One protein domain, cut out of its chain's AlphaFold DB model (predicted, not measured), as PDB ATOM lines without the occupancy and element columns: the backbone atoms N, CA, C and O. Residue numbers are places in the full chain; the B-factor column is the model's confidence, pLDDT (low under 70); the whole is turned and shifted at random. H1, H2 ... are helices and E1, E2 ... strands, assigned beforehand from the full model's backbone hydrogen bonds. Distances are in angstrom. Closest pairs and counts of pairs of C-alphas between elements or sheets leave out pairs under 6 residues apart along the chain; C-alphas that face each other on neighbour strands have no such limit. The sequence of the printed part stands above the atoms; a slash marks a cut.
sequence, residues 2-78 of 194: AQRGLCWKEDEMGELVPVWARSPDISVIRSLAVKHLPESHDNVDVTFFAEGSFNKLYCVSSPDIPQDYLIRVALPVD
ATOM      1  N   ALA A   2      -8.323  59.041 -33.361       40.94
ATOM      2  CA  ALA A   2      -9.356  58.249 -32.686       40.94
ATOM      3  C   ALA A   2      -9.007  56.753 -32.751       40.94
ATOM      4  O   ALA A   2      -8.967  56.164 -33.833       40.94
ATOM      5  N   GLN A   3      -8.725  56.139 -31.602       54.94
ATOM      6  CA  GLN A   3      -8.455  54.707 -31.516       54.94
ATOM      7  C   GLN A   3      -9.778  53.941 -31.641       54.94
ATOM      8  O   GLN A   3     -10.732  54.198 -30.907       54.94
ATOM      9  N   ARG A   4      -9.875  53.027 -32.616       59.94
ATOM     10  CA  ARG A   4     -11.117  52.293 -32.915       59.94
ATOM     11  C   ARG A   4     -11.597  51.527 -31.672       59.94
ATOM     12  O   ARG A   4     -10.945  50.575 -31.262       59.94
ATOM     13  N   GLY A   5     -12.748  51.920 -31.118       64.12
ATOM     14  CA  GLY A   5     -13.392  51.261 -29.970       64.12
ATOM     15  C   GLY A   5     -13.286  52.005 -28.633       64.12
ATOM     16  O   GLY A   5     -13.998  51.636 -27.704       64.12
ATOM     17  N   LEU A   6     -12.483  53.071 -28.546       68.44
ATOM     18  CA  LEU A   6     -12.325  53.914 -27.358       68.44
ATOM     19  C   LEU A   6     -12.927  55.302 -27.613       68.44
ATOM     20  O   LEU A   6     -12.579  55.956 -28.597       68.44
ATOM     21  N   CYS A   7     -13.804  55.768 -26.728       71.44
ATOM     22  CA  CYS A   7     -14.192  57.175 -26.652       71.44
ATOM     23  C   CYS A   7     -14.013  57.703 -25.226       71.44
ATOM     24  O   CYS A   7     -13.821  56.928 -24.295       71.44
ATOM     25  N   TRP A   8     -14.038  59.020 -25.068       72.81
ATOM     26  CA  TRP A   8     -13.965  59.689 -23.771       72.81
ATOM     27  C   TRP A   8     -15.283  60.420 -23.549       72.81
ATOM     28  O   TRP A   8     -15.816  61.009 -24.494       72.81
ATOM     29  N   LYS A   9     -15.836  60.327 -22.343       71.31
ATOM     30  CA  LYS A   9     -17.056  61.030 -21.939       71.31
ATOM     31  C   LYS A   9     -16.835  61.656 -20.573       71.31
ATOM     32  O   LYS A   9     -16.121  61.078 -19.767       71.31
ATOM     33  N   GLU A  10     -17.448  62.805 -20.341       64.44
ATOM     34  CA  GLU A  10     -17.529  63.388 -19.004       64.44
ATOM     35  C   GLU A  10     -18.559  62.599 -18.188       64.44
ATOM     36  O   GLU A  10     -19.646  62.291 -18.693       64.44
ATOM     37  N   ASP A  11     -18.191  62.204 -16.972       65.69
ATOM     38  CA  ASP A  11     -19.113  61.606 -16.010       65.69
ATOM     39  C   ASP A  11     -19.920  62.679 -15.250       65.69
ATOM     40  O   ASP A  11     -19.831  63.875 -15.533       65.69
ATOM     41  N   GLU A  12     -20.746  62.260 -14.288       63.66
ATOM     42  CA  GLU A  12     -21.593  63.167 -13.496       63.66
ATOM     43  C   GLU A  12     -20.792  64.174 -12.650       63.66
ATOM     44  O   GLU A  12     -21.350  65.172 -12.187       63.66
ATOM     45  N   MET A  13     -19.491  63.939 -12.466       67.38
ATOM     46  CA  MET A  13     -18.565  64.795 -11.730       67.38
ATOM     47  C   MET A  13     -17.720  65.675 -12.666       67.38
ATOM     48  O   MET A  13     -16.936  66.490 -12.182       67.38
ATOM     49  N   GLY A  14     -17.914  65.566 -13.986       53.97
ATOM     50  CA  GLY A  14     -17.170  66.311 -15.003       53.97
ATOM     51  C   GLY A  14     -15.807  65.704 -15.342       53.97
ATOM     52  O   GLY A  14     -15.014  66.342 -16.033       53.97
ATOM     53  N   GLU A  15     -15.518  64.485 -14.882       50.38
ATOM     54  CA  GLU A  15     -14.250  63.808 -15.142       50.38
ATOM     55  C   GLU A  15     -14.296  63.057 -16.474       50.38
ATOM     56  O   GLU A  15     -15.265  62.369 -16.804       50.38
ATOM     57  N   LEU A  16     -13.221  63.160 -17.263       52.97
ATOM     58  CA  LEU A  16     -13.112  62.456 -18.541       52.97
ATOM     59  C   LEU A  16     -12.808  60.973 -18.312       52.97
ATOM     60  O   LEU A  16     -11.664  60.578 -18.084       52.97
ATOM     61  N   VAL A  17     -13.828  60.133 -18.464       64.19
ATOM     62  CA  VAL A  17     -13.719  58.681 -18.333       64.19
ATOM     63  C   VAL A  17     -13.651  57.989 -19.700       64.19
ATOM     64  O   VAL A  17     -14.386  58.343 -20.635       64.19
ATOM     65  N   PRO A  18     -12.771  56.984 -19.866       67.56
ATOM     66  CA  PRO A  18     -12.704  56.207 -21.089       67.56
ATOM     67  C   PRO A  18     -13.869  55.217 -21.125       67.56
ATOM     68  O   PRO A  18     -14.111  54.456 -20.191       67.56
ATOM     69  N   VAL A  19     -14.575  55.197 -22.242       71.19
ATOM     70  CA  VAL A  19     -15.765  54.379 -22.461       71.19
ATOM     71  C   VAL A  19     -15.637  53.593 -23.763       71.19
ATOM     72  O   VAL A  19     -14.976  54.004 -24.723       71.19
ATOM     73  N   TRP A  20     -16.292  52.434 -23.806       72.69
ATOM     74  CA  TRP A  20     -16.369  51.613 -25.008       72.69
ATOM     75  C   TRP A  20     -17.207  52.323 -26.073       72.69
ATOM     76  O   TRP A  20     -18.429  52.395 -25.966       72.69
ATOM     77  N   ALA A  21     -16.558  52.810 -27.132       77.06
ATOM     78  CA  ALA A  21     -17.251  53.377 -28.292       77.06
ATOM     79  C   ALA A  21     -18.004  52.297 -29.082       77.06
ATOM     80  O   ALA A  21     -18.993  52.571 -29.758       77.06
ATOM     81  N   ARG A  22     -17.512  51.055 -29.012       75.69
ATOM     82  CA  ARG A  22     -18.149  49.870 -29.583       75.69
ATOM     83  C   ARG A  22     -17.813  48.666 -28.717       75.69
ATOM     84  O   ARG A  22     -16.665  48.521 -28.296       75.69
ATOM     85  N   SER A  23     -18.789  47.794 -28.485       76.94
ATOM     86  CA  SER A  23     -18.519  46.517 -27.823       76.94
ATOM     87  C   SER A  23     -17.594  45.641 -28.683       76.94
ATOM     88  O   SER A  23     -17.686  45.682 -29.916       76.94
ATOM     89  N   PRO A  24     -16.698  44.861 -28.053       79.62
ATOM     90  CA  PRO A  24     -15.914  43.841 -28.735       79.62
ATOM     91  C   PRO A  24     -16.808  42.878 -29.518       79.62
ATOM     92  O   PRO A  24     -17.872  42.479 -29.044       79.62
ATOM     93  N   ASP A  25     -16.365  42.521 -30.719       82.75
ATOM     94  CA  ASP A  25     -17.092  41.609 -31.595       82.75
ATOM     95  C   ASP A  25     -16.875  40.160 -31.139       82.75
ATOM     96  O   ASP A  25     -15.744  39.664 -31.109       82.75
ATOM     97  N   ILE A  26     -17.972  39.488 -30.787       83.62
ATOM     98  CA  ILE A  26     -17.973  38.108 -30.300       83.62
ATOM     99  C   ILE A  26     -17.423  37.152 -31.363       83.62
ATOM    100  O   ILE A  26     -16.681  36.235 -31.022       83.62
ATOM    101  N   SER A  27     -17.696  37.382 -32.651       81.88
ATOM    102  CA  SER A  27     -17.176  36.542 -33.736       81.88
ATOM    103  C   SER A  27     -15.653  36.629 -33.835       81.88
ATOM    104  O   SER A  27     -14.982  35.622 -34.063       81.88
ATOM    105  N   VAL A  28     -15.088  37.815 -33.592       84.00
ATOM    106  CA  VAL A  28     -13.632  38.005 -33.538       84.00
ATOM    107  C   VAL A  28     -13.045  37.308 -32.312       84.00
ATOM    108  O   VAL A  28     -12.044  36.603 -32.439       84.00
ATOM    109  N   ILE A  29     -13.681  37.437 -31.144       81.69
ATOM    110  CA  ILE A  29     -13.252  36.749 -29.916       81.69
ATOM    111  C   ILE A  29     -13.282  35.230 -30.109       81.69
ATOM    112  O   ILE A  29     -12.309  34.562 -29.771       81.69
ATOM    113  N   ARG A  30     -14.337  34.694 -30.730       82.12
ATOM    114  CA  ARG A  30     -14.446  33.275 -31.088       82.12
ATOM    115  C   ARG A  30     -13.305  32.841 -32.000       82.12
ATOM    116  O   ARG A  30     -12.648  31.850 -31.708       82.12
ATOM    117  N   SER A  31     -13.008  33.601 -33.056       82.38
ATOM    118  CA  SER A  31     -11.898  33.271 -33.963       82.38
ATOM    119  C   SER A  31     -10.534  33.251 -33.256       82.38
ATOM    120  O   SER A  31      -9.695  32.398 -33.542       82.38
ATOM    121  N   LEU A  32     -10.323  34.157 -32.295       82.06
ATOM    122  CA  LEU A  32      -9.113  34.200 -31.477       82.06
ATOM    123  C   LEU A  32      -9.051  33.027 -30.502       82.06
ATOM    124  O   LEU A  32      -7.986  32.437 -30.350       82.06
ATOM    125  N   ALA A  33     -10.175  32.673 -29.881       77.94
ATOM    126  CA  ALA A  33     -10.275  31.522 -28.999       77.94
ATOM    127  C   ALA A  33      -9.915  30.230 -29.744       77.94
ATOM    128  O   ALA A  33      -8.996  29.536 -29.329       77.94
ATOM    129  N   VAL A  34     -10.539  29.968 -30.898       80.44
ATOM    130  CA  VAL A  34     -10.251  28.781 -31.730       80.44
ATOM    131  C   VAL A  34      -8.780  28.723 -32.151       80.44
ATOM    132  O   VAL A  34      -8.180  27.655 -32.181       80.44
ATOM    133  N   LYS A  35      -8.171  29.875 -32.459       78.69
ATOM    134  CA  LYS A  35      -6.771  29.949 -32.895       78.69
ATOM    135  C   LYS A  35      -5.759  29.706 -31.770       78.69
ATOM    136  O   LYS A  35      -4.665  29.217 -32.045       78.69
ATOM    137  N   HIS A  36      -6.060  30.157 -30.554       77.06
ATOM    138  CA  HIS A  36      -5.081  30.246 -29.465       77.06
ATOM    139  C   HIS A  36      -5.330  29.274 -28.314       77.06
ATOM    140  O   HIS A  36      -4.441  29.109 -27.477       77.06
ATOM    141  N   LEU A  37      -6.502  28.648 -28.250       71.38
ATOM    142  CA  LEU A  37      -6.734  27.567 -27.308       71.38
ATOM    143  C   LEU A  37      -5.947  26.325 -27.749       71.38
ATOM    144  O   LEU A  37      -5.809  26.073 -28.947       71.38
ATOM    145  N   PRO A  38      -5.383  25.574 -26.787       61.62
ATOM    146  CA  PRO A  38      -4.467  24.467 -27.063       61.62
ATOM    147  C   PRO A  38      -5.117  23.320 -27.839       61.62
ATOM    148  O   PRO A  38      -4.405  22.495 -28.408       61.62
ATOM    149  N   GLU A  39      -6.445  23.286 -27.911       63.50
ATOM    150  CA  GLU A  39      -7.174  22.277 -28.648       63.50
ATOM    151  C   GLU A  39      -8.027  22.938 -29.749       63.50
ATOM    152  O   GLU A  39      -8.807  23.860 -29.514       63.50
ATOM    153  N   SER A  40      -7.849  22.471 -30.987       55.94
ATOM    154  CA  SER A  40      -8.553  22.945 -32.185       55.94
ATOM    155  C   SER A  40     -10.017  22.534 -32.114       55.94
ATOM    156  O   SER A  40     -10.323  21.358 -32.301       55.94
ATOM    157  N   HIS A  41     -10.906  23.470 -31.808       65.44
ATOM    158  CA  HIS A  41     -12.313  23.178 -31.566       65.44
ATOM    159  C   HIS A  41     -13.202  24.020 -32.472       65.44
ATOM    160  O   HIS A  41     -13.220  25.245 -32.371       65.44
ATOM    161  N   ASP A  42     -13.978  23.368 -33.336       67.25
ATOM    162  CA  ASP A  42     -14.912  24.065 -34.227       67.25
ATOM    163  C   ASP A  42     -16.170  24.543 -33.472       67.25
ATOM    164  O   ASP A  42     -16.787  25.560 -33.822       67.25
ATOM    165  N   ASN A  43     -16.523  23.863 -32.375       74.88
ATOM    166  CA  ASN A  43     -17.759  24.094 -31.628       74.88
ATOM    167  C   ASN A  43     -17.587  24.966 -30.372       74.88
ATOM    168  O   ASN A  43     -18.131  24.682 -29.310       74.88
ATOM    169  N   VAL A  44     -16.809  26.042 -30.495       81.25
ATOM    170  CA  VAL A  44     -16.594  27.010 -29.412       81.25
ATOM    171  C   VAL A  44     -17.765  27.986 -29.305       81.25
ATOM    172  O   VAL A  44     -18.063  28.704 -30.263       81.25
ATOM    173  N   ASP A  45     -18.377  28.065 -28.128       84.38
ATOM    174  CA  ASP A  45     -19.340  29.098 -27.762       84.38
ATOM    175  C   ASP A  45     -18.653  30.235 -26.997       84.38
ATOM    176  O   ASP A  45     -17.723  30.020 -26.218       84.38
ATOM    177  N   VAL A  46     -19.089  31.469 -27.250       85.62
ATOM    178  CA  VAL A  46     -18.539  32.663 -26.599       85.62
ATOM    179  C   VAL A  46     -19.678  33.526 -26.097       85.62
ATOM    180  O   VAL A  46     -20.452  34.076 -26.881       85.62
ATOM    181  N   THR A  47     -19.735  33.710 -24.784       84.06
ATOM    182  CA  THR A  47     -20.785  34.477 -24.117       84.06
ATOM    183  C   THR A  47     -20.196  35.602 -23.282       84.06
ATOM    184  O   THR A  47     -19.076  35.529 -22.777       84.06
ATOM    185  N   PHE A  48     -20.935  36.703 -23.155       81.31
ATOM    186  CA  PHE A  48     -20.545  37.777 -22.248       81.31
ATOM    187  C   PHE A  48     -20.680  37.298 -20.799       81.31
ATOM    188  O   PHE A  48     -21.727  36.780 -20.417       81.31
ATOM    189  N   PHE A  49     -19.630  37.492 -20.003       72.31
ATOM    190  CA  PHE A  49     -19.600  37.055 -18.611       72.31
ATOM    191  C   PHE A  49     -19.768  38.226 -17.641       72.31
ATOM    192  O   PHE A  49     -20.648  38.205 -16.785       72.31
ATOM    193  N   ALA A  50     -18.920  39.247 -17.769       69.00
ATOM    194  CA  ALA A  50     -18.926  40.413 -16.892       69.00
ATOM    195  C   ALA A  50     -18.196  41.595 -17.538       69.00
ATOM    196  O   ALA A  50     -17.385  41.420 -18.447       69.00
ATOM    197  N   GLU A  51     -18.424  42.803 -17.033       68.50
ATOM    198  CA  GLU A  51     -17.635  43.980 -17.389       68.50
ATOM    199  C   GLU A  51     -17.175  44.731 -16.144       68.50
ATOM    200  O   GLU A  51     -17.861  44.760 -15.129       68.50
ATOM    201  N   GLY A  52     -15.986  45.312 -16.239       64.62
ATOM    202  CA  GLY A  52     -15.480  46.321 -15.324       64.62
ATOM    203  C   GLY A  52     -15.169  47.605 -16.088       64.62
ATOM    204  O   GLY A  52     -15.264  47.662 -17.317       64.62
ATOM    205  N   SER A  53     -14.726  48.639 -15.375       61.47
ATOM    206  CA  SER A  53     -14.584  49.998 -15.924       61.47
ATOM    207  C   SER A  53     -13.704  50.084 -17.178       61.47
ATOM    208  O   SER A  53     -13.923  50.930 -18.037       61.47
ATOM    209  N   PHE A  54     -12.725  49.185 -17.329       65.81
ATOM    210  CA  PHE A  54     -11.793  49.186 -18.466       65.81
ATOM    211  C   PHE A  54     -11.661  47.836 -19.167       65.81
ATOM    212  O   PHE A  54     -10.764  47.663 -19.994       65.81
ATOM    213  N   ASN A  55     -12.471  46.845 -18.804       75.62
ATOM    214  CA  ASN A  55     -12.350  45.496 -19.332       75.62
ATOM    215  C   ASN A  55     -13.711  44.814 -19.469       75.62
ATOM    216  O   ASN A  55     -14.633  45.050 -18.704       75.62
ATOM    217  N   LYS A  56     -13.821  43.946 -20.466       76.56
ATOM    218  CA  LYS A  56     -14.951  43.044 -20.655       76.56
ATOM    219  C   LYS A  56     -14.431  41.618 -20.617       76.56
ATOM    220  O   LYS A  56     -13.381  41.323 -21.191       76.56
ATOM    221  N   LEU A  57     -15.137  40.763 -19.899       73.94
ATOM    222  CA  LEU A  57     -14.852  39.347 -19.750       73.94
ATOM    223  C   LEU A  57     -15.867  38.557 -20.565       73.94
ATOM    224  O   LEU A  57     -17.075  38.773 -20.457       73.94
ATOM    225  N   TYR A  58     -15.354  37.628 -21.358       73.69
ATOM    226  CA  TYR A  58     -16.141  36.704 -22.157       73.69
ATOM    227  C   TYR A  58     -15.812  35.286 -21.718       73.69
ATOM    228  O   TYR A  58     -14.636  34.939 -21.611       73.69
ATOM    229  N   CYS A  59     -16.843  34.497 -21.441       78.56
ATOM    230  CA  CYS A  59     -16.704  33.075 -21.193       78.56
ATOM    231  C   CYS A  59     -16.641  32.352 -22.532       78.56
ATOM    232  O   CYS A  59     -17.404  32.660 -23.449       78.56
ATOM    233  N   VAL A  60     -15.711  31.419 -22.637       80.31
ATOM    234  CA  VAL A  60     -15.516  30.556 -23.784       80.31
ATOM    235  C   VAL A  60     -15.687  29.132 -23.300       80.31
ATOM    236  O   VAL A  60     -14.898  28.663 -22.481       80.31
ATOM    237  N   SER A  61     -16.708  28.465 -23.809       81.75
ATOM    238  CA  SER A  61     -17.026  27.086 -23.470       81.75
ATOM    239  C   SER A  61     -17.174  26.272 -24.747       81.75
ATOM    240  O   SER A  61     -17.403  26.799 -25.836       81.75
ATOM    241  N   SER A  62     -16.996  24.965 -24.642       81.81
ATOM    242  CA  SER A  62     -17.288  24.041 -25.728       81.81
ATOM    243  C   SER A  62     -17.626  22.687 -25.117       81.81
ATOM    244  O   SER A  62     -17.015  22.328 -24.111       81.81
ATOM    245  N   PRO A  63     -18.549  21.914 -25.714       79.50
ATOM    246  CA  PRO A  63     -18.797  20.534 -25.300       79.50
ATOM    247  C   PRO A  63     -17.544  19.654 -25.345       79.50
ATOM    248  O   PRO A  63     -17.475  18.652 -24.639       79.50
ATOM    249  N   ASP A  64     -16.578  20.028 -26.184       74.94
ATOM    250  CA  ASP A  64     -15.367  19.256 -26.436       74.94
ATOM    251  C   ASP A  64     -14.219  19.633 -25.471       74.94
ATOM    252  O   ASP A  64     -13.260  18.876 -25.350       74.94
ATOM    253  N   ILE A  65     -14.339  20.748 -24.727       71.81
ATOM    254  CA  ILE A  65     -13.325  21.200 -23.760       71.81
ATOM    255  C   ILE A  65     -13.792  20.849 -22.341       71.81
ATOM    256  O   ILE A  65     -14.897  21.224 -21.948       71.81
ATOM    257  N   PRO A  66     -12.947  20.224 -21.503       70.12
ATOM    258  CA  PRO A  66     -13.311  19.880 -20.126       70.12
ATOM    259  C   PRO A  66     -13.453  21.091 -19.185       70.12
ATOM    260  O   PRO A  66     -13.864  20.928 -18.037       70.12
ATOM    261  N   GLN A  67     -13.079  22.293 -19.628       71.50
ATOM    262  CA  GLN A  67     -13.014  23.497 -18.807       71.50
ATOM    263  C   GLN A  67     -13.413  24.756 -19.580       71.50
ATOM    264  O   GLN A  67     -13.042  24.939 -20.737       71.50
ATOM    265  N   ASP A  68     -14.095  25.668 -18.894       78.25
ATOM    266  CA  ASP A  68     -14.427  26.982 -19.436       78.25
ATOM    267  C   ASP A  68     -13.232  27.938 -19.319       78.25
ATOM    268  O   ASP A  68     -12.529  27.985 -18.304       78.25
ATOM    269  N   TYR A  69     -13.026  28.756 -20.348       74.12
ATOM    270  CA  TYR A  69     -11.991  29.784 -20.379       74.12
ATOM    271  C   TYR A  69     -12.594  31.184 -20.285       74.12
ATOM    272  O   TYR A  69     -13.668  31.460 -20.809       74.12
ATOM    273  N   LEU A  70     -11.870  32.114 -19.659       78.06
ATOM    274  CA  LEU A  70     -12.245  33.529 -19.629       78.06
ATOM    275  C   LEU A  70     -11.283  34.353 -20.485       78.06
ATOM    276  O   LEU A  70     -10.088  34.432 -20.200       78.06
ATOM    277  N   ILE A  71     -11.819  35.027 -21.501       72.69
ATOM    278  CA  ILE A  71     -11.082  35.991 -22.316       72.69
ATOM    279  C   ILE A  71     -11.357  37.400 -21.802       72.69
ATOM    280  O   ILE A  71     -12.497  37.865 -21.768       72.69
ATOM    281  N   ARG A  72     -10.284  38.109 -21.440       78.75
ATOM    282  CA  ARG A  72     -10.334  39.513 -21.021       78.75
ATOM    283  C   ARG A  72      -9.980  40.435 -22.178       78.75
ATOM    284  O   ARG A  72      -8.832  40.474 -22.612       78.75
ATOM    285  N   VAL A  73     -10.941  41.245 -22.607       73.62
ATOM    286  CA  VAL A  73     -10.738  42.317 -23.585       73.62
ATOM    287  C   VAL A  73     -10.635  43.637 -22.834       73.62
ATOM    288  O   VAL A  73     -11.577  44.049 -22.164       73.62
ATOM    289  N   ALA A  74      -9.483  44.299 -22.905       74.12
ATOM    290  CA  ALA A  74      -9.268  45.588 -22.255       74.12
ATOM    291  C   ALA A  74      -9.499  46.740 -23.238       74.12
ATOM    292  O   ALA A  74      -9.128  46.634 -24.409       74.12
ATOM    293  N   LEU A  75     -10.069  47.851 -22.758       69.00
ATOM    294  CA  LEU A  75     -10.006  49.111 -23.491       69.00
ATOM    295  C   LEU A  75      -8.535  49.447 -23.728       69.00
ATOM    296  O   LEU A  75      -7.732  49.296 -22.798       69.00
ATOM    297  N   PRO A  76      -8.175  49.952 -24.917       59.81
ATOM    298  CA  PRO A  76      -6.825  50.402 -25.202       59.81
ATOM    299  C   PRO A  76      -6.574  51.775 -24.555       59.81
ATOM    300  O   PRO A  76      -6.143  52.717 -25.207       59.81
ATOM    301  N   VAL A  77      -6.895  51.903 -23.267       57.72
ATOM    302  CA  VAL A  77      -6.434  53.010 -22.434       57.72
ATOM    303  C   VAL A  77      -4.931  52.813 -22.319       57.72
ATOM    304  O   VAL A  77      -4.516  51.729 -21.906       57.72
ATOM    305  N   ASP A  78      -4.169  53.802 -22.783       50.94
ATOM    306  CA  ASP A  78      -2.728  53.757 -23.049       50.94
ATOM    307  C   ASP A  78      -1.986  52.628 -22.290       50.94
ATOM    308  O   ASP A  78      -1.731  52.739 -21.083       50.94
TER     309      ASP A  78
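This is residues 2 to 78 of the 194 residues of an uncharacterized protein of Aspergillus arachidicola (UniProt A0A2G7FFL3). A twisted three-stranded sheet, E3 E4 E5, has helix H1 across one face, and a separate hairpin of E1 and E2 makes one end of a rod-like outline. The printed part has 77 residues, with named elements in the order E1 E2 H1 E3 E4 E5. The larger sheet runs E3 - E4 - E5, and both sheets are antiparallel; the class is mixed, helices and strands. The whole is loose, with a radius of gyration of the C-alphas of 15.0 A, and spans 48 by 22 by 17 A.

E3, residues 45 to 52, is 21.6 A long and begins at C-alpha 45 (-19.340, 29.098, -27.762). E4, residues 55 to 61, measures 19.4 A, and E5, residues 69 to 74, 16.1 A, ending at C-alpha 74 (-9.268, 45.588, -22.255). H1, residues 26 to 36, measures 15.1 A. E1, residues 6 to 10, and E2, residues 16 to 20, measure 13.7 A and 13.0 A.

E3 E4 E5 form a meander, each strand the antiparallel neighbour of the one before, in two hairpins. N 47 and O 59 of E3 and E4 are 2.9 A apart, and N 58 and O 71 of E4 and E5 are also 2.9 A apart, within hydrogen-bond range. H1 is on one face of this sheet, making two layers, at a height over the sheet of 9.2 A. It runs across the strands, at 77 degrees to E3 on the local plane. The closest C-alphas of H1 and E3 are those of Arg 30 and Val 46, 6.1 A apart. Every O i to N i+4 pair in H1 is within hydrogen-bond range. In the hairpin E1 and E2, N 7 and O 19 are 2.9 A apart. E1 and E2 are apart from E3, E4 and E5.

The two C-alphas farthest apart, those of Gly 14 and Asp 64, are 48.5 A apart. The printed part has no cut, and no link is long. Mean pLDDT of the printed part is 71.7; residues 2 to 6, 10 to 18, 38 to 42, 50 to 54 and 75 to 78 are under 70.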